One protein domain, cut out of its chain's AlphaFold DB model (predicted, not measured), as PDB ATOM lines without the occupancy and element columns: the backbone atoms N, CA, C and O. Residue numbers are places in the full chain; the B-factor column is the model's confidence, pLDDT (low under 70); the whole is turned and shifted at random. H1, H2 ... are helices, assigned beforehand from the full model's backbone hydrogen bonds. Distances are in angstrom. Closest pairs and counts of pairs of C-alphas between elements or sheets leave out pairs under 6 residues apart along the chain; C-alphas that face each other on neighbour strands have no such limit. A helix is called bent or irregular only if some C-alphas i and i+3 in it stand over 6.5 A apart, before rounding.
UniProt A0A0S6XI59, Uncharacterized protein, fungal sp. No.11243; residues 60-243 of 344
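This is residues 60 to 243 of the 344 residues of an uncharacterized protein of fungal sp. No.11243 (UniProt A0A0S6XI59). The longest helix, H8, crosses the outside of an up-and-down bundle of four helices, H1, H2, H4 and H6, each running against the one before it in the chain; residues 232 to 243, of which 232 to 240 belong to H8, stick out. H3 and H7 sit toward one end, H5 and the loop of residues 133 to 154 toward the other. The 184 printed residues hold eight named helices, H1 to H8 in chain order, and no named strand: all helix. The whole is compact, radius of gyration of the C-alphas 18.4 A, spanning 61 by 37 by 32 A.

Start at H8, residues 214 to 240: its residues 219 to 224 touch residues 65 to 70 of H1, residues 60 to 78, with C-alphas Tyr 70 and Ala 220 closest, 5.0 A. Residues 68 to 76 of H1, the hub, touch H4, residues 119 to 132, closest C-alphas Ala 72 and Leu 119, 5.5 A. H4 touches H6, residues 166 to 184, opposite ways at a steep 41 degrees, closest C-alphas Pro 127 and Ser 167, 4.6 A. H1 and H2, residues 90 to 105, form a hairpin and only just touch, with 3 pairs of C-alphas within 8 A, through residues 68 to 75 and 96 to 103, closest C-alphas Ala 71 and Ile 99, 6.2 A. H3, residues 111 to 116, touches H7, residues 191 to 195, closest C-alphas Trp 111 and Tyr 193, 5.5 A. H5, residues 155 to 162, and H6 only just touch, only at the corner, closest C-alphas Leu 160 and Leu 166, 6.3 A. Every O i to N i+4 pair is within hydrogen-bond range except in H1, 14 of 15, and H4, 8 of 10.

Find C-alpha 214 at (191.565, 281.010, 175.129); H8 runs 38.9 A to C-alpha 240 at (224.054, 288.781, 155.269). H1 starts at (200.936, 272.972, 157.232), spans 28.3 A and is only just irregular: C-alphas 60 and 63 are 7.0 A apart. H6 spans 26.6 A.

The farthest C-alphas, Gly 141 and Arg 240, are 62.6 A apart. The printed part has no cut; the links H1 to H2, H4 to H5 and H7 to H8 are long. Residues 131 to 152 are under pLDDT 70.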
ATOM      1  N   ASP A  60     201.644 274.051 156.532       90.06
ATOM      2  CA  ASP A  60     200.936 272.972 157.232       90.06
ATOM      3  C   ASP A  60     201.573 272.584 158.579       90.06
ATOM      4  O   ASP A  60     200.925 271.960 159.408       90.06
ATOM      5  N   GLN A  61     202.825 272.977 158.827       92.00
ATOM      6  CA  GLN A  61     203.543 272.712 160.076       92.00
ATOM      7  C   GLN A  61     203.503 273.888 161.059       92.00
ATOM      8  O   GLN A  61     203.993 273.750 162.178       92.00
ATOM      9  N   GLN A  62     202.960 275.051 160.682       93.00
ATOM     10  CA  GLN A  62     202.975 276.237 161.549       93.00
ATOM     11  C   GLN A  62     202.088 276.070 162.786       93.00
ATOM     12  O   GLN A  62     202.523 276.395 163.891       93.00
ATOM     13  N   ASP A  63     200.888 275.513 162.617       93.00
ATOM     14  CA  ASP A  63     199.973 275.252 163.732       93.00
ATOM     15  C   ASP A  63     200.544 274.183 164.677       93.00
ATOM     16  O   ASP A  63     200.592 274.389 165.891       93.00
ATOM     17  N   VAL A  64     201.098 273.103 164.113       93.56
ATOM     18  CA  VAL A  64     201.791 272.044 164.868       93.56
ATOM     19  C   VAL A  64     202.972 272.619 165.646       93.56
ATOM     20  O   VAL A  64     203.142 272.347 166.831       93.56
ATOM     21  N   LEU A  65     203.781 273.464 165.004       93.50
ATOM     22  CA  LEU A  65     204.916 274.119 165.641       93.50
ATOM     23  C   LEU A  65     204.479 274.992 166.819       93.50
ATOM     24  O   LEU A  65     205.114 274.938 167.870       93.50
ATOM     25  N   ARG A  66     203.404 275.772 166.672       95.06
ATOM     26  CA  ARG A  66     202.846 276.589 167.758       95.06
ATOM     27  C   ARG A  66     202.444 275.730 168.958       95.06
ATOM     28  O   ARG A  66     202.807 276.054 170.087       95.06
ATOM     29  N   GLU A  67     201.723 274.642 168.721       94.94
ATOM     30  CA  GLU A  67     201.230 273.756 169.782       94.94
ATOM     31  C   GLU A  67     202.374 273.000 170.472       94.94
ATOM     32  O   GLU A  67     202.436 272.946 171.701       94.94
ATOM     33  N   VAL A  68     203.347 272.503 169.704       95.12
ATOM     34  CA  VAL A  68     204.531 271.833 170.259       95.12
ATOM     35  C   VAL A  68     205.423 272.820 171.020       95.12
ATOM     36  O   VAL A  68     205.964 272.458 172.065       95.12
ATOM     37  N   LEU A  69     205.558 274.072 170.562       93.69
ATOM     38  CA  LEU A  69     206.255 275.125 171.311       93.69
ATOM     39  C   LEU A  69     205.561 275.411 172.642       93.69
ATOM     40  O   LEU A  69     206.241 275.531 173.660       93.69
ATOM     41  N   TYR A  70     204.229 275.485 172.647       95.19
ATOM     42  CA  TYR A  70     203.449 275.650 173.867       95.19
ATOM     43  C   TYR A  70     203.664 274.480 174.840       95.19
ATOM     44  O   TYR A  70     203.985 274.705 176.008       95.19
ATOM     45  N   ALA A  71     203.580 273.236 174.361       95.12
ATOM     46  CA  ALA A  71     203.834 272.038 175.161       95.12
ATOM     47  C   ALA A  71     205.254 272.028 175.758       95.12
ATOM     48  O   ALA A  71     205.445 271.837 176.961       95.12
ATOM     49  N   ALA A  72     206.256 272.297 174.918       93.06
ATOM     50  CA  ALA A  72     207.657 272.411 175.304       93.06
ATOM     51  C   ALA A  72     207.867 273.499 176.372       93.06
ATOM     52  O   ALA A  72     208.529 273.259 177.385       93.06
ATOM     53  N   HIS A  73     207.281 274.681 176.172       90.75
ATOM     54  CA  HIS A  73     207.344 275.788 177.119       90.75
ATOM     55  C   HIS A  73     206.701 275.414 178.458       90.75
ATOM     56  O   HIS A  73     207.322 275.618 179.498       90.75
ATOM     57  N   THR A  74     205.513 274.808 178.431       92.94
ATOM     58  CA  THR A  74     204.777 274.365 179.626       92.94
ATOM     59  C   THR A  74     205.607 273.370 180.437       92.94
ATOM     60  O   THR A  74     205.851 273.576 181.619       92.94
ATOM     61  N   PHE A  75     206.165 272.331 179.811       92.12
ATOM     62  CA  PHE A  75     207.004 271.372 180.536       92.12
ATOM     63  C   PHE A  75     208.301 271.977 181.073       92.12
ATOM     64  O   PHE A  75     208.716 271.649 182.183       92.12
ATOM     65  N   ARG A  76     208.954 272.863 180.316       87.88
ATOM     66  CA  ARG A  76     210.184 273.524 180.768       87.88
ATOM     67  C   ARG A  76     209.923 274.451 181.958       87.88
ATOM     68  O   ARG A  76     210.717 274.467 182.899       87.88
ATOM     69  N   ASP A  77     208.835 275.211 181.898       85.06
ATOM     70  CA  ASP A  77     208.530 276.274 182.848       85.06
ATOM     71  C   ASP A  77     207.598 275.817 183.976       85.06
ATOM     72  O   ASP A  77     207.471 276.526 184.956       85.06
ATOM     73  N   GLU A  78     206.973 274.651 183.949       88.62
ATOM     74  CA  GLU A  78     206.101 274.226 185.061       88.62
ATOM     75  C   GLU A  78     206.653 272.970 185.742       88.62
ATOM     76  O   GLU A  78     206.627 272.855 186.968       88.62
ATOM     77  N   LEU A  79     207.336 272.097 184.991       85.69
ATOM     78  CA  LEU A  79     207.928 270.852 185.498       85.69
ATOM     79  C   LEU A  79     209.432 270.974 185.797       85.69
ATOM     80  O   LEU A  79     210.225 270.065 185.519       85.69
ATOM     81  N   GLY A  80     209.828 272.097 186.401       79.50
ATOM     82  CA  GLY A  80     211.195 272.336 186.884       79.50
ATOM     83  C   GLY A  80     211.614 271.386 188.020       79.50
ATOM     84  O   GLY A  80     210.842 270.523 188.414       79.50
ATOM     85  N   PRO A  81     212.822 271.496 188.597       74.00
ATOM     86  CA  PRO A  81     213.280 270.585 189.659       74.00
ATOM     87  C   PRO A  81     212.432 270.596 190.939       74.00
ATOM     88  O   PRO A  81     212.393 269.590 191.636       74.00
ATOM     89  N   VAL A  82     211.732 271.696 191.226       78.06
ATOM     90  CA  VAL A  82     210.762 271.821 192.323       78.06
ATOM     91  C   VAL A  82     209.417 272.192 191.713       78.06
ATOM     92  O   VAL A  82     209.338 273.167 190.961       78.06
ATOM     93  N   LEU A  83     208.379 271.409 192.011       84.25
ATOM     94  CA  LEU A  83     207.015 271.729 191.599       84.25
ATOM     95  C   LEU A  83     206.418 272.747 192.577       84.25
ATOM     96  O   LEU A  83     206.325 272.469 193.771       84.25
ATOM     97  N   LEU A  84     206.031 273.921 192.077       87.25
ATOM     98  CA  LEU A  84     205.411 274.958 192.902       87.25
ATOM     99  C   LEU A  84     203.939 274.620 193.203       87.25
ATOM    100  O   LEU A  84     203.291 273.979 192.371       87.25
ATOM    101  N   PRO A  85     203.380 275.077 194.343       86.50
ATOM    102  CA  PRO A  85     201.990 274.809 194.718       86.50
ATOM    103  C   PRO A  85     200.969 275.222 193.655       86.50
ATOM    104  O   PRO A  85     200.027 274.479 193.388       86.50
ATOM    105  N   GLU A  86     201.204 276.364 193.007       87.44
ATOM    106  CA  GLU A  86     200.381 276.917 191.922       87.44
ATOM    107  C   GLU A  86     200.324 276.037 190.663       87.44
ATOM    108  O   GLU A  86     199.443 276.217 189.837       87.44
ATOM    109  N   HIS A  87     201.225 275.059 190.541       87.81
ATOM    110  CA  HIS A  87     201.321 274.125 189.415       87.81
ATOM    111  C   HIS A  87     201.012 272.678 189.828       87.81
ATOM    112  O   HIS A  87     201.361 271.734 189.113       87.81
ATOM    113  N   SER A  88     200.442 272.491 191.023       86.38
ATOM    114  CA  SER A  88     200.341 271.191 191.695       86.38
ATOM    115  C   SER A  88     198.906 270.706 191.940       86.38
ATOM    116  O   SER A  88     198.711 269.622 192.502       86.38
ATOM    117  N   ASP A  89     197.915 271.499 191.526       89.38
ATOM    118  CA  ASP A  89     196.500 271.142 191.606       89.38
ATOM    119  C   ASP A  89     196.098 270.097 190.547       89.38
ATOM    120  O   ASP A  89     196.841 269.778 189.616       89.38
ATOM    121  N   ASP A  90     194.912 269.519 190.724       87.50
ATOM    122  CA  ASP A  90     194.435 268.422 189.879       87.50
ATOM    123  C   ASP A  90     194.145 268.884 188.435       87.50
ATOM    124  O   ASP A  90     194.262 268.086 187.503       87.50
ATOM    125  N   GLU A  91     193.824 270.167 188.232       90.19
ATOM    126  CA  GLU A  91     193.584 270.750 186.906       90.19
ATOM    127  C   GLU A  91     194.884 270.844 186.094       90.19
ATOM    128  O   GLU A  91     194.926 270.383 184.951       90.19
ATOM    129  N   HIS A  92     195.976 271.338 186.690       91.25
ATOM    130  CA  HIS A  92     197.295 271.375 186.052       91.25
ATOM    131  C   HIS A  92     197.823 269.966 185.774       91.25
ATOM    132  O   HIS A  92     198.378 269.708 184.707       91.25
ATOM    133  N   MET A  93     197.613 269.024 186.697       89.94
ATOM    134  CA  MET A  93     198.012 267.626 186.500       89.94
ATOM    135  C   MET A  93     197.300 266.990 185.303       89.94
ATOM    136  O   MET A  93     197.947 266.362 184.461       89.94
ATOM    137  N   ALA A  94     195.984 267.197 185.192       90.94
ATOM    138  CA  ALA A  94     195.204 266.755 184.041       90.94
ATOM    139  C   ALA A  94     195.663 267.438 182.741       90.94
ATOM    140  O   ALA A  94     195.739 266.788 181.699       90.94
ATOM    141  N   HIS A  95     196.033 268.719 182.805       93.50
ATOM    142  CA  HIS A  95     196.576 269.455 181.663       93.50
ATOM    143  C   HIS A  95     197.922 268.894 181.184       93.50
ATOM    144  O   HIS A  95     198.096 268.649 179.990       93.50
ATOM    145  N   TYR A  96     198.861 268.593 182.088       93.69
ATOM    146  CA  TYR A  96     200.128 267.947 181.714       93.69
ATOM    147  C   TYR A  96     199.912 266.575 181.080       93.69
ATOM    148  O   TYR A  96     200.614 266.209 180.133       93.69
ATOM    149  N   ASP A  97     198.949 265.815 181.601       93.06
ATOM    150  CA  ASP A  97     198.580 264.511 181.062       93.06
ATOM    151  C   ASP A  97     198.002 264.629 179.646       93.06
ATOM    152  O   ASP A  97     198.390 263.862 178.760       93.06
ATOM    153  N   ALA A  98     197.151 265.631 179.410       93.94
ATOM    154  CA  ALA A  98     196.599 265.942 178.096       93.94
ATOM    155  C   ALA A  98     197.698 266.340 177.100       93.94
ATOM    156  O   ALA A  98     197.761 265.759 176.017       93.94
ATOM    157  N   ILE A  99     198.618 267.238 177.483       95.56
ATOM    158  CA  ILE A  99     199.767 267.622 176.644       95.56
ATOM    159  C   ILE A  99     200.619 266.396 176.294       95.56
ATOM    160  O   ILE A  99     200.989 266.200 175.138       95.56
ATOM    161  N   MET A 100     200.948 265.553 177.277       95.31
ATOM    162  CA  MET A 100     201.764 264.363 177.020       95.31
ATOM    163  C   MET A 100     201.044 263.382 176.087       95.31
ATOM    164  O   MET A 100     201.672 262.807 175.203       95.31
ATOM    165  N   THR A 101     199.734 263.202 176.256       94.44
ATOM    166  CA  THR A 101     198.925 262.310 175.411       94.44
ATOM    167  C   THR A 101     198.850 262.810 173.973       94.44
ATOM    168  O   THR A 101     199.019 262.029 173.036       94.44
ATOM    169  N   ASP A 102     198.661 264.113 173.789       94.81
ATOM    170  CA  ASP A 102     198.692 264.761 172.481       94.81
ATOM    171  C   ASP A 102     200.042 264.497 171.782       94.81
ATOM    172  O   ASP A 102     200.079 263.922 170.695       94.81
ATOM    173  N   LEU A 103     201.169 264.751 172.454       95.31
ATOM    174  CA  LEU A 103     202.504 264.487 171.895       95.31
ATOM    175  C   LEU A 103     202.772 263.006 171.571       95.31
ATOM    176  O   LEU A 103     203.472 262.700 170.607       95.31
ATOM    177  N   GLU A 104     202.248 262.075 172.368       95.44
ATOM    178  CA  GLU A 104     202.415 260.634 172.145       95.44
ATOM    179  C   GLU A 104     201.593 260.102 170.954       95.44
ATOM    180  O   GLU A 104     201.979 259.096 170.347       95.44
ATOM    181  N   THR A 105     200.472 260.756 170.632       94.50
ATOM    182  CA  THR A 105     199.497 260.314 169.615       94.50
ATOM    183  C   THR A 105     199.549 261.121 168.313       94.50
ATOM    184  O   THR A 105     198.962 260.713 167.306       94.50
ATOM    185  N   ARG A 106     200.276 262.244 168.287       92.44
ATOM    186  CA  ARG A 106     200.490 263.047 167.077       92.44
ATOM    187  C   ARG A 106     201.235 262.291 165.976       92.44
ATOM    188  O   ARG A 106     202.168 261.524 166.217       92.44
ATOM    189  N   HIS A 107     200.819 262.544 164.741       92.44
ATOM    190  CA  HIS A 107     201.343 261.929 163.511       92.44
ATOM    191  C   HIS A 107     201.778 262.967 162.468       92.44
ATOM    192  O   HIS A 107     202.176 262.611 161.362       92.44
ATOM    193  N   ASP A 108     201.696 264.241 162.829       92.75
ATOM    194  CA  ASP A 108     201.886 265.420 161.990       92.75
ATOM    195  C   ASP A 108     203.158 266.206 162.348       92.75
ATOM    196  O   ASP A 108     203.455 267.217 161.721       92.75
ATOM    197  N   ILE A 109     203.941 265.756 163.334       92.62
ATOM    198  CA  ILE A 109     205.192 266.411 163.737       92.62
ATOM    199  C   ILE A 109     206.292 266.064 162.730       92.62
ATOM    200  O   ILE A 109     206.704 264.910 162.645       92.62
ATOM    201  N   SER A 110     206.829 267.047 162.006       92.00
ATOM    202  CA  SER A 110     208.038 266.875 161.177       92.00
ATOM    203  C   SER A 110     209.338 266.841 161.995       92.00
ATOM    204  O   SER A 110     209.410 267.328 163.129       92.00
ATOM    205  N   TRP A 111     210.420 266.315 161.402       89.38
ATOM    206  CA  TRP A 111     211.755 266.361 162.023       89.38
ATOM    207  C   TRP A 111     212.248 267.792 162.268       89.38
ATOM    208  O   TRP A 111     212.960 268.037 163.247       89.38
ATOM    209  N   LEU A 112     211.854 268.735 161.406       87.06
ATOM    210  CA  LEU A 112     212.120 270.161 161.581       87.06
ATOM    211  C   LEU A 112     211.474 270.693 162.864       87.06
ATOM    212  O   LEU A 112     212.178 271.258 163.700       87.06
ATOM    213  N   VAL A 113     210.168 270.467 163.048       90.25
ATOM    214  CA  VAL A 113     209.428 270.918 164.240       90.25
ATOM    215  C   VAL A 113     210.016 270.307 165.511       90.25
ATOM    216  O   VAL A 113     210.237 271.016 166.494       90.25
ATOM    217  N   LEU A 114     210.341 269.012 165.489       89.19
ATOM    218  CA  LEU A 114     210.937 268.329 166.640       89.19
ATOM    219  C   LEU A 114     212.274 268.958 167.079       89.19
ATOM    220  O   LEU A 114     212.546 269.060 168.277       89.19
ATOM    221  N   GLU A 115     213.118 269.360 166.125       84.31
ATOM    222  CA  GLU A 115     214.421 269.969 166.416       84.31
ATOM    223  C   GLU A 115     214.276 271.437 166.839       84.31
ATOM    224  O   GLU A 115     214.827 271.829 167.868       84.31
ATOM    225  N   GLU A 116     213.500 272.236 166.098       84.19
ATOM    226  CA  GLU A 116     213.357 273.675 166.354       84.19
ATOM    227  C   GLU A 116     212.640 273.975 167.688       84.19
ATOM    228  O   GLU A 116     212.928 274.984 168.333       84.19
ATOM    229  N   THR A 117     211.764 273.080 168.162       87.25
ATOM    230  CA  THR A 117     211.100 273.211 169.477       87.25
ATOM    231  C   THR A 117     211.947 272.747 170.658       87.25
ATOM    232  O   THR A 117     211.584 272.995 171.807       87.25
ATOM    233  N   SER A 118     213.073 272.064 170.414       84.44
ATOM    234  CA  SER A 118     213.862 271.398 171.462       84.44
ATOM    235  C   SER A 118     213.058 270.406 172.320       84.44
ATOM    236  O   SER A 118     213.479 270.072 173.432       84.44
ATOM    237  N   LEU A 119     211.928 269.892 171.812       89.31
ATOM    238  CA  LEU A 119     211.032 269.011 172.563       89.31
ATOM    239  C   LEU A 119     211.777 267.792 173.125       89.31
ATOM    240  O   LEU A 119     211.629 267.469 174.299       89.31
ATOM    241  N   ALA A 120     212.642 267.156 172.330       87.38
ATOM    242  CA  ALA A 120     213.412 265.992 172.775       87.38
ATOM    243  C   ALA A 120     214.323 266.296 173.984       87.38
ATOM    244  O   ALA A 120     214.457 265.468 174.884       87.38
ATOM    245  N   ALA A 121     214.927 267.488 174.036       85.31
ATOM    246  CA  ALA A 121     215.745 267.903 175.176       85.31
ATOM    247  C   ALA A 121     214.883 268.142 176.426       85.31
ATOM    248  O   ALA A 121     215.272 267.769 177.530       85.31
ATOM    249  N   ILE A 122     213.692 268.714 176.250       88.94
ATOM    250  CA  ILE A 122     212.752 268.979 177.345       88.94
ATOM    251  C   ILE A 122     212.181 267.669 177.899       88.94
ATOM    252  O   ILE A 122     212.203 267.467 179.111       88.94
ATOM    253  N   LEU A 123     211.779 266.737 177.031       91.50
ATOM    254  CA  LEU A 123     211.333 265.399 177.430       91.50
ATOM    255  C   LEU A 123     212.411 264.645 178.211       91.50
ATOM    256  O   LEU A 123     212.087 263.959 179.175       91.50
ATOM    257  N   ARG A 124     213.691 264.813 177.854       89.00
ATOM    258  CA  ARG A 124     214.823 264.249 178.605       89.00
ATOM    259  C   ARG A 124     214.993 264.877 179.990       89.00
ATOM    260  O   ARG A 124     215.404 264.188 180.922       89.00
ATOM    261  N   ASN A 125     214.673 266.160 180.141       85.44
ATOM    262  CA  ASN A 125     214.809 266.862 181.415       85.44
ATOM    263  C   ASN A 125     213.736 266.450 182.432       85.44
ATOM    264  O   ASN A 125     214.025 266.431 183.621       85.44
ATOM    265  N   ILE A 126     212.528 266.065 182.003       86.62
ATOM    266  CA  ILE A 126     211.447 265.631 182.912       86.62
ATOM    267  C   ILE A 126     211.871 264.457 183.829       86.62
ATOM    268  O   ILE A 126     211.733 264.577 185.052       86.62
ATOM    269  N   PRO A 127     212.387 263.317 183.321       83.12
ATOM    270  CA  PRO A 127     212.859 262.227 184.171       83.12
ATOM    271  C   PRO A 127     214.141 262.592 184.927       83.12
ATOM    272  O   PRO A 127     214.272 262.194 186.078       83.12
ATOM    273  N   GLN A 128     215.044 263.396 184.356       80.06
ATOM    274  CA  GLN A 128     216.233 263.859 185.085       80.06
ATOM    275  C   GLN A 128     215.857 264.713 186.294       80.06
ATOM    276  O   GLN A 128     216.411 264.516 187.369       80.06
ATOM    277  N   ASN A 129     214.879 265.610 186.147       73.75
ATOM    278  CA  ASN A 129     214.319 266.383 187.250       73.75
ATOM    279  C   ASN A 129     213.737 265.442 188.311       73.75
ATOM    280  O   ASN A 129     213.955 265.668 189.492       73.75
ATOM    281  N   ARG A 130     213.077 264.342 187.922       71.19
ATOM    282  CA  ARG A 130     212.621 263.314 188.874       71.19
ATOM    283  C   ARG A 130     213.774 262.593 189.579       71.19
ATOM    284  O   ARG A 130     213.690 262.389 190.781       71.19
ATOM    285  N   GLU A 131     214.813 262.164 188.870       67.62
ATOM    286  CA  GLU A 131     215.959 261.459 189.472       67.62
ATOM    287  C   GLU A 131     216.700 262.350 190.465       67.62
ATOM    288  O   GLU A 131     216.965 261.950 191.595       67.62
ATOM    289  N   ARG A 132     216.923 263.601 190.065       63.22
ATOM    290  CA  ARG A 132     217.372 264.695 190.924       63.22
ATOM    291  C   ARG A 132     216.471 264.865 192.151       63.22
ATOM    292  O   ARG A 132     216.966 265.086 193.253       63.22
ATOM    293  N   ARG A 133     215.156 264.673 191.986       59.66
ATOM    294  CA  ARG A 133     214.172 264.658 193.077       59.66
ATOM    295  C   ARG A 133     214.103 263.353 193.892       59.66
ATOM    296  O   ARG A 133     213.345 263.289 194.852       59.66
ATOM    297  N   MET A 134     214.800 262.291 193.491       54.88
ATOM    298  CA  MET A 134     214.734 260.958 194.104       54.88
ATOM    299  C   MET A 134     216.113 260.474 194.568       54.88
ATOM    300  O   MET A 134     216.352 259.264 194.661       54.88
ATOM    301  N   ASN A 135     217.019 261.393 194.907       53.34
ATOM    302  CA  ASN A 135     218.261 261.021 195.566       53.34
ATOM    303  C   ASN A 135     217.935 260.456 196.954       53.34
ATOM    304  O   ASN A 135     217.540 261.160 197.882       53.34
ATOM    305  N   ARG A 136     218.082 259.133 197.084       47.00
ATOM    306  CA  ARG A 136     218.053 258.408 198.357       47.00
ATOM    307  C   ARG A 136     219.296 258.769 199.165       47.00
ATOM    308  O   ARG A 136     220.211 257.960 199.303       47.00
ATOM    309  N   GLU A 137     219.338 259.969 199.713       47.25
ATOM    310  CA  GLU A 137     220.274 260.266 200.784       47.25
ATOM    311  C   GLU A 137     219.640 259.902 202.125       47.25
ATOM    312  O   GLU A 137     218.465 260.162 202.387       47.25
ATOM    313  N   LYS A 138     220.433 259.272 202.998       42.94
ATOM    314  CA  LYS A 138     220.108 259.178 204.422       42.94
ATOM    315  C   LYS A 138     220.240 260.576 205.026       42.94
ATOM    316  O   LYS A 138     221.240 260.874 205.672       42.94
ATOM    317  N   ALA A 139     219.238 261.423 204.841       45.59
ATOM    318  CA  ALA A 139     219.085 262.609 205.665       45.59
ATOM    319  C   ALA A 139     218.440 262.179 206.995       45.59
ATOM    320  O   ALA A 139     217.378 261.559 207.012       45.59
ATOM    321  N   PHE A 140     219.115 262.445 208.117       48.94
ATOM    322  CA  PHE A 140     218.567 262.276 209.475       48.94
ATOM    323  C   PHE A 140     218.044 260.868 209.842       48.94
ATOM    324  O   PHE A 140     217.111 260.730 210.625       48.94
ATOM    325  N   GLY A 141     218.638 259.797 209.303       45.75
ATOM    326  CA  GLY A 141     218.326 258.419 209.721       45.75
ATOM    327  C   GLY A 141     216.994 257.844 209.212       45.75
ATOM    328  O   GLY A 141     216.721 256.672 209.467       45.75
ATOM    329  N   TRP A 142     216.213 258.606 208.439       46.75
ATOM    330  CA  TRP A 142     214.960 258.158 207.825       46.75
ATOM    331  C   TRP A 142     215.139 257.846 206.334       46.75
ATOM    332  O   TRP A 142     215.678 258.651 205.576       46.75
ATOM    333  N   MET A 143     214.655 256.681 205.888       50.94
ATOM    334  CA  MET A 143     214.523 256.383 204.457       50.94
ATOM    335  C   MET A 143     213.277 257.085 203.903       50.94
ATOM    336  O   MET A 143     212.186 256.524 203.933       50.94
ATOM    337  N   GLY A 144     213.447 258.310 203.410       54.75
ATOM    338  CA  GLY A 144     212.435 259.073 202.671       54.75
ATOM    339  C   GLY A 144     212.859 259.311 201.219       54.75
ATOM    340  O   GLY A 144     214.020 259.105 200.866       54.75
ATOM    341  N   GLN A 145     211.920 259.710 200.359       59.94
ATOM    342  CA  GLN A 145     212.249 260.245 199.034       59.94
ATOM    343  C   GLN A 145     212.342 261.772 199.165       59.94
ATOM    344  O   GLN A 145     211.365 262.399 199.579       59.94
ATOM    345  N   TYR A 146     213.504 262.348 198.851       60.75
ATOM    346  CA  TYR A 146     213.800 263.771 199.039       60.75
ATOM    347  C   TYR A 146     214.238 264.420 197.728       60.75
ATOM    348  O   TYR A 146     214.985 263.807 196.964       60.75
ATOM    349  N   ASN A 147     213.819 265.666 197.506       61.59
ATOM    350  CA  ASN A 147     214.227 266.456 196.355       61.59
ATOM    351  C   ASN A 147     215.681 266.975 196.457       61.59
ATOM    352  O   ASN A 147     216.318 266.821 197.499       61.59
ATOM    353  N   GLU A 148     216.213 267.623 195.404       56.00
ATOM    354  CA  GLU A 148     217.588 268.188 195.393       56.00
ATOM    355  C   GLU A 148     217.861 269.157 196.557       56.00
ATOM    356  O   GLU A 148     219.006 269.341 196.960       56.00
ATOM    357  N   ALA A 149     216.817 269.775 197.116       59.16
ATOM    358  CA  ALA A 149     216.927 270.685 198.246       59.16
ATOM    359  C   ALA A 149     216.894 269.973 199.617       59.16
ATOM    360  O   ALA A 149     216.902 270.648 200.653       59.16
ATOM    361  N   GLY A 150     216.865 268.635 199.641       59.91
ATOM    362  CA  GLY A 150     216.803 267.817 200.853       59.91
ATOM    363  C   GLY A 150     215.415 267.773 201.496       59.91
ATOM    364  O   GLY A 150     215.303 267.540 202.697       59.91
ATOM    365  N   VAL A 151     214.359 268.036 200.723       65.06
ATOM    366  CA  VAL A 151     212.980 268.158 201.212       65.06
ATOM    367  C   VAL A 151     212.142 266.952 200.779       65.06
ATOM    368  O   VAL A 151     212.281 266.532 199.632       65.06
ATOM    369  N   PRO A 152     211.275 266.377 201.636       66.75
ATOM    370  CA  PRO A 152     210.408 265.266 201.245       66.75
ATOM    371  C   PRO A 152     209.550 265.602 200.020       66.75
ATOM    372  O   PRO A 152     209.042 266.717 199.912       66.75
ATOM    373  N   LEU A 153     209.352 264.631 199.126       72.56
ATOM    374  CA  LEU A 153     208.418 264.779 198.005       72.56
ATOM    375  C   LEU A 153     207.008 265.112 198.502       72.56
ATOM    376  O   LEU A 153     206.478 264.459 199.405       72.56
ATOM    377  N   THR A 154     206.389 266.103 197.870       80.12
ATOM    378  CA  THR A 154     205.007 266.483 198.178       80.12
ATOM    379  C   THR A 154     204.018 265.448 197.617       80.12
ATOM    380  O   THR A 154     204.334 264.746 196.650       80.12
ATOM    381  N   PRO A 155     202.787 265.346 198.160       83.12
ATOM    382  CA  PRO A 155     201.764 264.459 197.603       83.12
ATOM    383  C   PRO A 155     201.468 264.735 196.125       83.12
ATOM    384  O   PRO A 155     201.260 263.804 195.355       83.12
ATOM    385  N   ALA A 156     201.488 266.002 195.705       82.94
ATOM    386  CA  ALA A 156     201.265 266.374 194.312       82.94
ATOM    387  C   ALA A 156     202.385 265.876 193.389       82.94
ATOM    388  O   ALA A 156     202.108 265.302 192.337       82.94
ATOM    389  N   GLU A 157     203.647 266.004 193.802       78.94
ATOM    390  CA  GLU A 157     204.765 265.433 193.048       78.94
ATOM    391  C   GLU A 157     204.710 263.907 193.009       78.94
ATOM    392  O   GLU A 157     205.051 263.303 191.994       78.94
ATOM    393  N   HIS A 158     204.250 263.269 194.089       80.94
ATOM    394  CA  HIS A 158     204.027 261.830 194.086       80.94
ATOM    395  C   HIS A 158     202.997 261.438 193.019       80.94
ATOM    396  O   HIS A 158     203.320 260.621 192.161       80.94
ATOM    397  N   ARG A 159     201.823 262.092 192.999       81.44
ATOM    398  CA  ARG A 159     200.750 261.851 192.014       81.44
ATOM    399  C   ARG A 159     201.206 262.076 190.570       81.44
ATOM    400  O   ARG A 159     200.940 261.240 189.707       81.44
ATOM    401  N   LEU A 160     201.979 263.136 190.313       81.25
ATOM    402  CA  LEU A 160     202.586 263.404 189.001       81.25
ATOM    403  C   LEU A 160     203.400 262.198 188.485       81.25
ATOM    404  O   LEU A 160     203.392 261.877 187.291       81.25
ATOM    405  N   TYR A 161     204.105 261.505 189.384       75.69
ATOM    406  CA  TYR A 161     204.970 260.379 189.033       75.69
ATOM    407  C   TYR A 161     204.296 259.010 189.103       75.69
ATOM    408  O   TYR A 161     204.682 258.126 188.334       75.69
ATOM    409  N   THR A 162     203.328 258.805 189.993       79.56
ATOM    410  CA  THR A 162     202.648 257.513 190.155       79.56
ATOM    411  C   THR A 162     201.425 257.390 189.270       79.56
ATOM    412  O   THR A 162     201.296 256.396 188.550       79.56
ATOM    413  N   ASP A 163     200.565 258.404 189.296       85.44
ATOM    414  CA  ASP A 163     199.215 258.332 188.743       85.44
ATOM    415  C   ASP A 163     199.272 258.670 187.254       85.44
ATOM    416  O   ASP A 163     198.865 257.870 186.414       85.44
ATOM    417  N   HIS A 164     199.920 259.788 186.923       85.62
ATOM    418  CA  HIS A 164     200.105 260.247 185.540       85.62
ATOM    419  C   HIS A 164     201.320 259.620 184.846       85.62
ATOM    420  O   HIS A 164     201.453 259.662 183.621       85.62
ATOM    421  N   ARG A 165     202.234 259.019 185.625       88.75
ATOM    422  CA  ARG A 165     203.466 258.368 185.135       88.75
ATOM    423  C   ARG A 165     204.282 259.253 184.190       88.75
ATOM    424  O   ARG A 165     204.960 258.746 183.291       88.75
ATOM    425  N   LEU A 166     204.247 260.569 184.401       89.44
ATOM    426  CA  LEU A 166     204.695 261.538 183.406       89.44
ATOM    427  C   LEU A 166     206.177 261.369 183.048       89.44
ATOM    428  O   LEU A 166     206.539 261.393 181.876       89.44
ATOM    429  N   SER A 167     207.036 261.095 184.035       87.81
ATOM    430  CA  SER A 167     208.457 260.826 183.781       87.81
ATOM    431  C   SER A 167     208.695 259.571 182.950       87.81
ATOM    432  O   SER A 167     209.554 259.587 182.077       87.81
ATOM    433  N   ALA A 168     207.953 258.489 183.207       90.38
ATOM    434  CA  ALA A 168     208.117 257.243 182.457       90.38
ATOM    435  C   ALA A 168     207.638 257.403 181.008       90.38
ATOM    436  O   ALA A 168     208.273 256.890 180.089       90.38
ATOM    437  N   ARG A 169     206.546 258.151 180.808       94.38
ATOM    438  CA  ARG A 169     206.015 258.513 179.488       94.38
ATOM    439  C   ARG A 169     206.987 259.391 178.708       94.38
ATOM    440  O   ARG A 169     207.359 259.034 177.596       94.38
ATOM    441  N   ALA A 170     207.481 260.465 179.327       94.19
ATOM    442  CA  ALA A 170     208.463 261.362 178.723       94.19
ATOM    443  C   ALA A 170     209.740 260.618 178.307       94.19
ATOM    444  O   ALA A 170     210.236 260.808 177.199       94.19
ATOM    445  N   GLU A 171     210.246 259.728 179.165       93.19
ATOM    446  CA  GLU A 171     211.428 258.920 178.867       93.19
ATOM    447  C   GLU A 171     211.175 257.927 177.722       93.19
ATOM    448  O   GLU A 171     212.012 257.772 176.834       93.19
ATOM    449  N   ALA A 172     210.018 257.260 177.707       95.44
ATOM    450  CA  ALA A 172     209.665 256.333 176.638       95.44
ATOM    451  C   ALA A 172     209.503 257.051 175.288       95.44
ATOM    452  O   ALA A 172     210.027 256.572 174.278       95.44
ATOM    453  N   LEU A 173     208.845 258.215 175.285       95.69
ATOM    454  CA  LEU A 173     208.683 259.060 174.107       95.69
ATOM    455  C   LEU A 173     210.039 259.574 173.604       95.69
ATOM    456  O   LEU A 173     210.344 259.445 172.422       95.69
ATOM    457  N   GLU A 174     210.903 260.081 174.485       94.38
ATOM    458  CA  GLU A 174     212.248 260.542 174.114       94.38
ATOM    459  C   GLU A 174     213.091 259.417 173.503       94.38
ATOM    460  O   GLU A 174     213.723 259.612 172.457       94.38
ATOM    461  N   ARG A 175     213.049 258.219 174.103       93.19
ATOM    462  CA  ARG A 175     213.754 257.040 173.587       93.19
ATOM    463  C   ARG A 175     213.223 256.628 172.216       93.19
ATOM    464  O   ARG A 175     214.020 256.291 171.338       93.19
ATOM    465  N   HIS A 176     211.906 256.670 172.020       94.56
ATOM    466  CA  HIS A 176     211.264 256.383 170.735       94.56
ATOM    467  C   HIS A 176     211.711 257.363 169.649       94.56
ATOM    468  O   HIS A 176     212.218 256.935 168.613       94.56
ATOM    469  N   LEU A 177     211.628 258.667 169.917       92.00
ATOM    470  CA  LEU A 177     212.033 259.715 168.976       92.00
ATOM    471  C   LEU A 177     213.533 259.635 168.651       92.00
ATOM    472  O   LEU A 177     213.939 259.739 167.491       92.00
ATOM    473  N   SER A 178     214.371 259.378 169.659       88.50
ATOM    474  CA  SER A 178     215.813 259.181 169.486       88.50
ATOM    475  C   SER A 178     216.132 257.961 168.623       88.50
ATOM    476  O   SER A 178     217.011 258.029 167.761       88.50
ATOM    477  N   LYS A 179     215.418 256.846 168.819       91.06
ATOM    478  CA  LYS A 179     215.570 255.638 168.004       91.06
ATOM    479  C   LYS A 179     215.114 255.878 166.565       91.06
ATOM    480  O   LYS A 179     215.880 255.602 165.645       91.06
ATOM    481  N   ALA A 180     213.926 256.450 166.380       89.25
ATOM    482  CA  ALA A 180     213.385 256.778 165.065       89.25
ATOM    483  C   ALA A 180     214.350 257.667 164.268       89.25
ATOM    484  O   ALA A 180     214.580 257.443 163.083       89.25
ATOM    485  N   ARG A 181     215.005 258.624 164.934       82.81
ATOM    486  CA  ARG A 181     216.007 259.499 164.314       82.81
ATOM    487  C   ARG A 181     217.229 258.736 163.808       82.81
ATOM    488  O   ARG A 181     217.752 259.047 162.741       82.81
ATOM    489  N   LEU A 182     217.711 257.761 164.580       80.81
ATOM    490  CA  LEU A 182     218.849 256.923 164.187       80.81
ATOM    491  C   LEU A 182     218.506 256.013 163.001       80.81
ATOM    492  O   LEU A 182     219.376 255.735 162.176       80.81
ATOM    493  N   GLU A 183     217.257 255.555 162.923       85.25
ATOM    494  CA  GLU A 183     216.762 254.696 161.846       85.25
ATOM    495  C   GLU A 183     216.504 255.474 160.556       85.25
ATOM    496  O   GLU A 183     216.899 255.009 159.488       85.25
ATOM    497  N   ALA A 184     215.921 256.670 160.661       81.88
ATOM    498  CA  ALA A 184     215.577 257.508 159.518       81.88
ATOM    499  C   ALA A 184     216.815 257.938 158.716       81.88
ATOM    500  O   ALA A 184     216.747 258.034 157.497       81.88
ATOM    501  N   LYS A 185     217.958 258.177 159.383       78.62
ATOM    502  CA  LYS A 185     219.220 258.638 158.758       78.62
ATOM    503  C   LYS A 185     219.067 259.873 157.854       78.62
ATOM    504  O   LYS A 185     219.931 260.116 157.019       78.62
ATOM    505  N   VAL A 186     218.006 260.651 158.053       74.44
ATOM    506  CA  VAL A 186     217.723 261.861 157.283       74.44
ATOM    507  C   VAL A 186     218.681 262.961 157.730       74.44
ATOM    508  O   VAL A 186     218.780 263.269 158.927       74.44
ATOM    509  N   ASP A 187     219.422 263.530 156.783       74.19
ATOM    510  CA  ASP A 187     220.298 264.662 157.043       74.19
ATOM    511  C   ASP A 187     219.445 265.923 157.198       74.19
ATOM    512  O   ASP A 187     218.411 266.092 156.562       74.19
ATOM    513  N   THR A 188     219.883 266.857 158.035       72.00
ATOM    514  CA  THR A 188     219.128 268.095 158.272       72.00
ATOM    515  C   THR A 188     219.024 268.973 157.034       72.00
ATOM    516  O   THR A 188     218.245 269.910 157.030       72.00
ATOM    517  N   TRP A 189     219.851 268.721 156.021       71.38
ATOM    518  CA  TRP A 189     219.847 269.441 154.749       71.38
ATOM    519  C   TRP A 189     218.925 268.796 153.707       71.38
ATOM    520  O   TRP A 189     218.689 269.400 152.661       71.38
ATOM    521  N   ASP A 190     218.385 267.608 153.986       76.00
ATOM    522  CA  ASP A 190     217.526 266.882 153.057       76.00
ATOM    523  C   ASP A 190     216.099 267.440 153.085       76.00
ATOM    524  O   ASP A 190     215.563 267.790 154.137       76.00
ATOM    525  N   LEU A 191     215.439 267.467 151.923       77.50
ATOM    526  CA  LEU A 191     214.024 267.848 151.820       77.50
ATOM    527  C   LEU A 191     213.121 266.914 152.644       77.50
ATOM    528  O   LEU A 191     212.097 267.336 153.186       77.50
ATOM    529  N   GLU A 192     213.523 265.651 152.776       82.44
ATOM    530  CA  GLU A 192     212.854 264.649 153.607       82.44
ATOM    531  C   GLU A 192     212.802 265.068 155.082       82.44
ATOM    532  O   GLU A 192     211.850 264.717 155.771       82.44
ATOM    533  N   TYR A 193     213.752 265.881 155.561       82.81
ATOM    534  CA  TYR A 193     213.764 266.383 156.941       82.81
ATOM    535  C   TYR A 193     212.592 267.327 157.228       82.81
ATOM    536  O   TYR A 193     212.095 267.417 158.348       82.81
ATOM    537  N   ILE A 194     212.149 268.036 156.194       83.62
ATOM    538  CA  ILE A 194     211.056 269.001 156.270       83.62
ATOM    539  C   ILE A 194     209.715 268.302 156.040       83.62
ATOM    540  O   ILE A 194     208.731 268.592 156.710       83.62
ATOM    541  N   THR A 195     209.686 267.395 155.065       82.62
ATOM    542  CA  THR A 195     208.447 266.820 154.522       82.62
ATOM    543  C   THR A 195     208.025 265.518 155.196       82.62
ATOM    544  O   THR A 195     206.857 265.149 155.119       82.62
ATOM    545  N   THR A 196     208.943 264.818 155.866       89.31
ATOM    546  CA  THR A 196     208.644 263.538 156.516       89.31
ATOM    547  C   THR A 196     208.250 263.753 157.969       89.31
ATOM    548  O   THR A 196     208.995 264.360 158.747       89.31
ATOM    549  N   TYR A 197     207.102 263.197 158.348       92.44
ATOM    550  CA  TYR A 197     206.656 263.171 159.735       92.44
ATOM    551  C   TYR A 197     207.413 262.124 160.550       92.44
ATOM    552  O   TYR A 197     207.818 261.064 160.063       92.44
ATOM    553  N   VAL A 198     207.620 262.443 161.819       91.44
ATOM    554  CA  VAL A 198     208.250 261.569 162.796       91.44
ATOM    555  C   VAL A 198     207.283 260.425 163.123       91.44
ATOM    556  O   VAL A 198     206.086 260.665 163.279       91.44
ATOM    557  N   PRO A 199     207.766 259.176 163.264       92.19
ATOM    558  CA  PRO A 199     206.915 258.065 163.665       92.19
ATOM    559  C   PRO A 199     206.211 258.334 165.000       92.19
ATOM    560  O   PRO A 199     206.870 258.603 166.006       92.19
ATOM    561  N   THR A 200     204.889 258.187 165.030       92.62
ATOM    562  CA  THR A 200     204.070 258.312 166.246       92.62
ATOM    563  C   THR A 200     204.454 257.265 167.290       92.62
ATOM    564  O   THR A 200     204.762 256.121 166.950       92.62
ATOM    565  N   PHE A 201     204.429 257.641 168.571       93.31
ATOM    566  CA  PHE A 201     204.736 256.716 169.665       93.31
ATOM    567  C   PHE A 201     203.594 255.722 169.914       93.31
ATOM    568  O   PHE A 201     203.846 254.536 170.130       93.31
ATOM    569  N   ARG A 202     202.339 256.181 169.822       91.81
ATOM    570  CA  ARG A 202     201.128 255.358 169.979       91.81
ATOM    571  C   ARG A 202     200.252 255.365 168.721       91.81
ATOM    572  O   ARG A 202     199.184 255.967 168.719       91.81
ATOM    573  N   PRO A 203     200.662 254.673 167.644       83.94
ATOM    574  CA  PRO A 203     199.952 254.713 166.361       83.94
ATOM    575  C   PRO A 203     198.559 254.059 166.390       83.94
ATOM    576  O   PRO A 203     197.770 254.262 165.475       83.94
ATOM    577  N   SER A 204     198.262 253.237 167.401       81.88
ATOM    578  CA  SER A 204     196.960 252.578 167.570       81.88
ATOM    579  C   SER A 204     195.925 253.431 168.303       81.88
ATOM    580  O   SER A 204     194.756 253.056 168.346       81.88
ATOM    581  N   GLU A 205     196.347 254.526 168.932       85.62
ATOM    582  CA  GLU A 205     195.458 255.436 169.649       85.62
ATOM    583  C   GLU A 205     195.013 256.555 168.701       85.62
ATOM    584  O   GLU A 205     195.784 257.018 167.860       85.62
ATOM    585  N   SER A 206     193.746 256.974 168.801       80.88
ATOM    586  CA  SER A 206     193.277 258.135 168.042       80.88
ATOM    587  C   SER A 206     194.054 259.359 168.504       80.88
ATOM    588  O   SER A 206     194.169 259.583 169.708       80.88
ATOM    589  N   SER A 207     194.532 260.166 167.553       77.62
ATOM    590  CA  SER A 207     195.089 261.480 167.869       77.62
ATOM    591  C   SER A 207     194.055 262.263 168.677       77.62
ATOM    592  O   SER A 207     192.902 262.403 168.256       77.62
ATOM    593  N   ALA A 208     194.457 262.678 169.875       74.81
ATOM    594  CA  ALA A 208     193.648 263.474 170.780       74.81
ATOM    595  C   ALA A 208     194.209 264.900 170.756       74.81
ATOM    596  O   ALA A 208     195.150 265.170 171.502       74.81
ATOM    597  N   PRO A 209     193.698 265.785 169.877       78.69
ATOM    598  CA  PRO A 209     194.239 267.129 169.751       78.69
ATOM    599  C   PRO A 209     194.100 267.877 171.075       78.69
ATOM    600  O   PRO A 209     193.053 267.828 171.729       78.69
ATOM    601  N   LEU A 210     195.161 268.583 171.457       86.56
ATOM    602  CA  LEU A 210     195.178 269.400 172.662       86.56
ATOM    603  C   LEU A 210     194.151 270.543 172.565       86.56
ATOM    604  O   LEU A 210     194.307 271.483 171.787       86.56
ATOM    605  N   ALA A 211     193.104 270.482 173.387       89.31
ATOM    606  CA  ALA A 211     192.110 271.545 173.484       89.31
ATOM    607  C   ALA A 211     192.641 272.689 174.363       89.31
ATOM    608  O   ALA A 211     192.509 272.657 175.585       89.31
ATOM    609  N   LEU A 212     193.248 273.697 173.734       91.44
ATOM    610  CA  LEU A 212     193.742 274.885 174.432       91.44
ATOM    611  C   LEU A 212     192.590 275.809 174.846       91.44
ATOM    612  O   LEU A 212     191.704 276.119 174.045       91.44
ATOM    613  N   THR A 213     192.629 276.311 176.081       94.62
ATOM    614  CA  THR A 213     191.759 277.422 176.498       94.62
ATOM    615  C   THR A 213     192.139 278.710 175.760       94.62
ATOM    616  O   THR A 213     193.231 278.822 175.204       94.62
ATOM    617  N   ALA A 214     191.268 279.724 175.773       95.88
ATOM    618  CA  ALA A 214     191.565 281.010 175.129       95.88
ATOM    619  C   ALA A 214     192.851 281.666 175.675       95.88
ATOM    620  O   ALA A 214     193.614 282.267 174.921       95.88
ATOM    621  N   GLU A 215     193.117 281.512 176.974       94.25
ATOM    622  CA  GLU A 215     194.334 282.021 177.607       94.25
ATOM    623  C   GLU A 215     195.570 281.230 177.169       94.25
ATOM    624  O   GLU A 215     196.586 281.820 176.800       94.25
ATOM    625  N   GLN A 216     195.474 279.899 177.134       93.94
ATOM    626  CA  GLN A 216     196.564 279.031 176.686       93.94
ATOM    627  C   GLN A 216     196.878 279.236 175.198       93.94
ATOM    628  O   GLN A 216     198.046 279.299 174.820       93.94
ATOM    629  N   ALA A 217     195.855 279.426 174.362       95.00
ATOM    630  CA  ALA A 217     196.012 279.768 172.952       95.00
ATOM    631  C   ALA A 217     196.735 281.114 172.777       95.00
ATOM    632  O   ALA A 217     197.668 281.210 171.983       95.00
ATOM    633  N   ALA A 218     196.399 282.127 173.584       95.56
ATOM    634  CA  ALA A 218     197.098 283.411 173.562       95.56
ATOM    635  C   ALA A 218     198.574 283.296 173.993       95.56
ATOM    636  O   ALA A 218     199.434 284.013 173.470       95.56
ATOM    637  N   VAL A 219     198.892 282.395 174.931       92.56
ATOM    638  CA  VAL A 219     200.283 282.065 175.285       92.56
ATOM    639  C   VAL A 219     200.981 281.371 174.115       92.56
ATOM    640  O   VAL A 219     202.084 281.775 173.749       92.56
ATOM    641  N   ALA A 220     200.335 280.389 173.487       94.56
ATOM    642  CA  ALA A 220     200.878 279.674 172.335       94.56
ATOM    643  C   ALA A 220     201.178 280.622 171.159       94.56
ATOM    644  O   ALA A 220     202.282 280.595 170.613       94.56
ATOM    645  N   ASP A 221     200.255 281.527 170.820       96.00
ATOM    646  CA  ASP A 221     200.443 282.533 169.767       96.00
ATOM    647  C   ASP A 221     201.582 283.509 170.095       96.00
ATOM    648  O   ASP A 221     202.364 283.890 169.215       96.00
ATOM    649  N   ARG A 222     201.717 283.899 171.369       91.56
ATOM    650  CA  ARG A 222     202.820 284.748 171.828       91.56
ATOM    651  C   ARG A 222     204.162 284.045 171.659       91.56
ATOM    652  O   ARG A 222     205.082 284.637 171.094       91.56
ATOM    653  N   GLU A 223     204.280 282.802 172.119       89.19
ATOM    654  CA  GLU A 223     205.515 282.020 172.003       89.19
ATOM    655  C   GLU A 223     205.864 281.737 170.538       89.19
ATOM    656  O   GLU A 223     207.016 281.907 170.135       89.19
ATOM    657  N   PHE A 224     204.873 281.424 169.702       93.00
ATOM    658  CA  PHE A 224     205.061 281.256 168.263       93.00
ATOM    659  C   PHE A 224     205.532 282.550 167.579       93.00
ATOM    660  O   PHE A 224     206.473 282.534 166.783       93.00
ATOM    661  N   SER A 225     204.951 283.700 167.928       90.62
ATOM    662  CA  SER A 225     205.370 285.009 167.400       90.62
ATOM    663  C   SER A 225     206.799 285.368 167.821       90.62
ATOM    664  O   SER A 225     207.601 285.864 167.025       90.62
ATOM    665  N   LEU A 226     207.159 285.082 169.075       84.06
ATOM    666  CA  LEU A 226     208.518 285.274 169.583       84.06
ATOM    667  C   LEU A 226     209.517 284.370 168.865       84.06
ATOM    668  O   LEU A 226     210.601 284.817 168.479       84.06
ATOM    669  N   PHE A 227     209.149 283.107 168.683       86.50
ATOM    670  CA  PHE A 227     209.948 282.119 167.987       86.50
ATOM    671  C   PHE A 227     210.187 282.521 166.526       86.50
ATOM    672  O   PHE A 227     211.336 282.627 166.099       86.50
ATOM    673  N   THR A 228     209.125 282.822 165.776       87.25
ATOM    674  CA  THR A 228     209.209 283.210 164.359       87.25
ATOM    675  C   THR A 228     210.014 284.494 164.169       87.25
ATOM    676  O   THR A 228     210.842 284.554 163.261       87.25
ATOM    677  N   SER A 229     209.868 285.480 165.062       82.19
ATOM    678  CA  SER A 229     210.687 286.701 165.077       82.19
ATOM    679  C   SER A 229     212.169 286.416 165.360       82.19
ATOM    680  O   SER A 229     213.055 286.951 164.697       82.19
ATOM    681  N   LYS A 230     212.494 285.555 166.332       79.00
ATOM    682  CA  LYS A 230     213.890 285.149 166.587       79.00
ATOM    683  C   LYS A 230     214.477 284.402 165.392       79.00
ATOM    684  O   LYS A 230     215.590 284.709 164.968       79.00
ATOM    685  N   ARG A 231     213.709 283.473 164.825       80.88
ATOM    686  CA  ARG A 231     214.095 282.677 163.662       80.88
ATOM    687  C   ARG A 231     214.344 283.558 162.443       80.88
ATOM    688  O   ARG A 231     215.410 283.465 161.848       80.88
ATOM    689  N   SER A 232     213.418 284.450 162.090       81.44
ATOM    690  CA  SER A 232     213.561 285.343 160.933       81.44
ATOM    691  C   SER A 232     214.784 286.256 161.054       81.44
ATOM    692  O   SER A 232     215.519 286.420 160.079       81.44
ATOM    693  N   ARG A 233     215.073 286.764 162.259       77.00
ATOM    694  CA  ARG A 233     216.283 287.549 162.550       77.00
ATOM    695  C   ARG A 233     217.559 286.726 162.386       77.00
ATOM    696  O   ARG A 233     218.495 287.173 161.725       77.00
ATOM    697  N   ALA A 234     217.588 285.508 162.930       75.31
ATOM    698  CA  ALA A 234     218.721 284.601 162.762       75.31
ATOM    699  C   ALA A 234     218.972 284.279 161.276       75.31
ATOM    700  O   ALA A 234     220.114 284.309 160.817       75.31
ATOM    701  N   LEU A 235     217.905 284.050 160.502       76.69
ATOM    702  CA  LEU A 235     217.979 283.831 159.056       76.69
ATOM    703  C   LEU A 235     218.488 285.063 158.298       76.69
ATOM    704  O   LEU A 235     219.317 284.923 157.402       76.69
ATOM    705  N   ALA A 236     218.012 286.261 158.642       77.56
ATOM    706  CA  ALA A 236     218.449 287.507 158.015       77.56
ATOM    707  C   ALA A 236     219.950 287.746 158.229       77.56
ATOM    708  O   ALA A 236     220.680 287.991 157.266       77.56
ATOM    709  N   LYS A 237     220.425 287.571 159.469       75.94
ATOM    710  CA  LYS A 237     221.848 287.651 159.820       75.94
ATOM    711  C   LYS A 237     222.679 286.653 159.019       75.94
ATOM    712  O   LYS A 237     223.676 287.023 158.413       75.94
ATOM    713  N   LEU A 238     222.226 285.405 158.950       73.94
ATOM    714  CA  LEU A 238     222.901 284.329 158.226       73.94
ATOM    715  C   LEU A 238     222.966 284.564 156.712       73.94
ATOM    716  O   LEU A 238     223.946 284.204 156.069       73.94
ATOM    717  N   ARG A 239     221.936 285.187 156.132       75.75
ATOM    718  CA  ARG A 239     221.943 285.586 154.717       75.75
ATOM    719  C   ARG A 239     222.930 286.725 154.446       75.75
ATOM    720  O   ARG A 239     223.513 286.752 153.366       75.75
ATOM    721  N   ARG A 240     223.122 287.646 155.398       76.06
ATOM    722  CA  ARG A 240     224.054 288.781 155.269       76.06
ATOM    723  C   ARG A 240     225.507 288.372 155.509       76.06
ATOM    724  O   ARG A 240     226.387 288.747 154.742       76.06
ATOM    725  N   GLU A 241     225.740 287.614 156.570       76.00
ATOM    726  CA  GLU A 241     227.058 287.226 157.065       76.00
ATOM    727  C   GLU A 241     227.102 285.706 157.252       76.00
ATOM    728  O   GLU A 241     227.107 285.211 158.384       76.00
ATOM    729  N   PRO A 242     227.094 284.927 156.153       73.62
ATOM    730  CA  PRO A 242     227.226 283.496 156.286       73.62
ATOM    731  C   PRO A 242     228.622 283.168 156.835       73.62
ATOM    732  O   PRO A 242     229.620 283.743 156.386       73.62
ATOM    733  N   PRO A 243     228.730 282.225 157.779       72.56
ATOM    734  CA  PRO A 243     230.025 281.705 158.190       72.56
ATOM    735  C   PRO A 243     230.808 281.161 157.014       72.56
ATOM    736  O   PRO A 243     230.239 280.559 156.101       72.56
TER     737      PRO A 243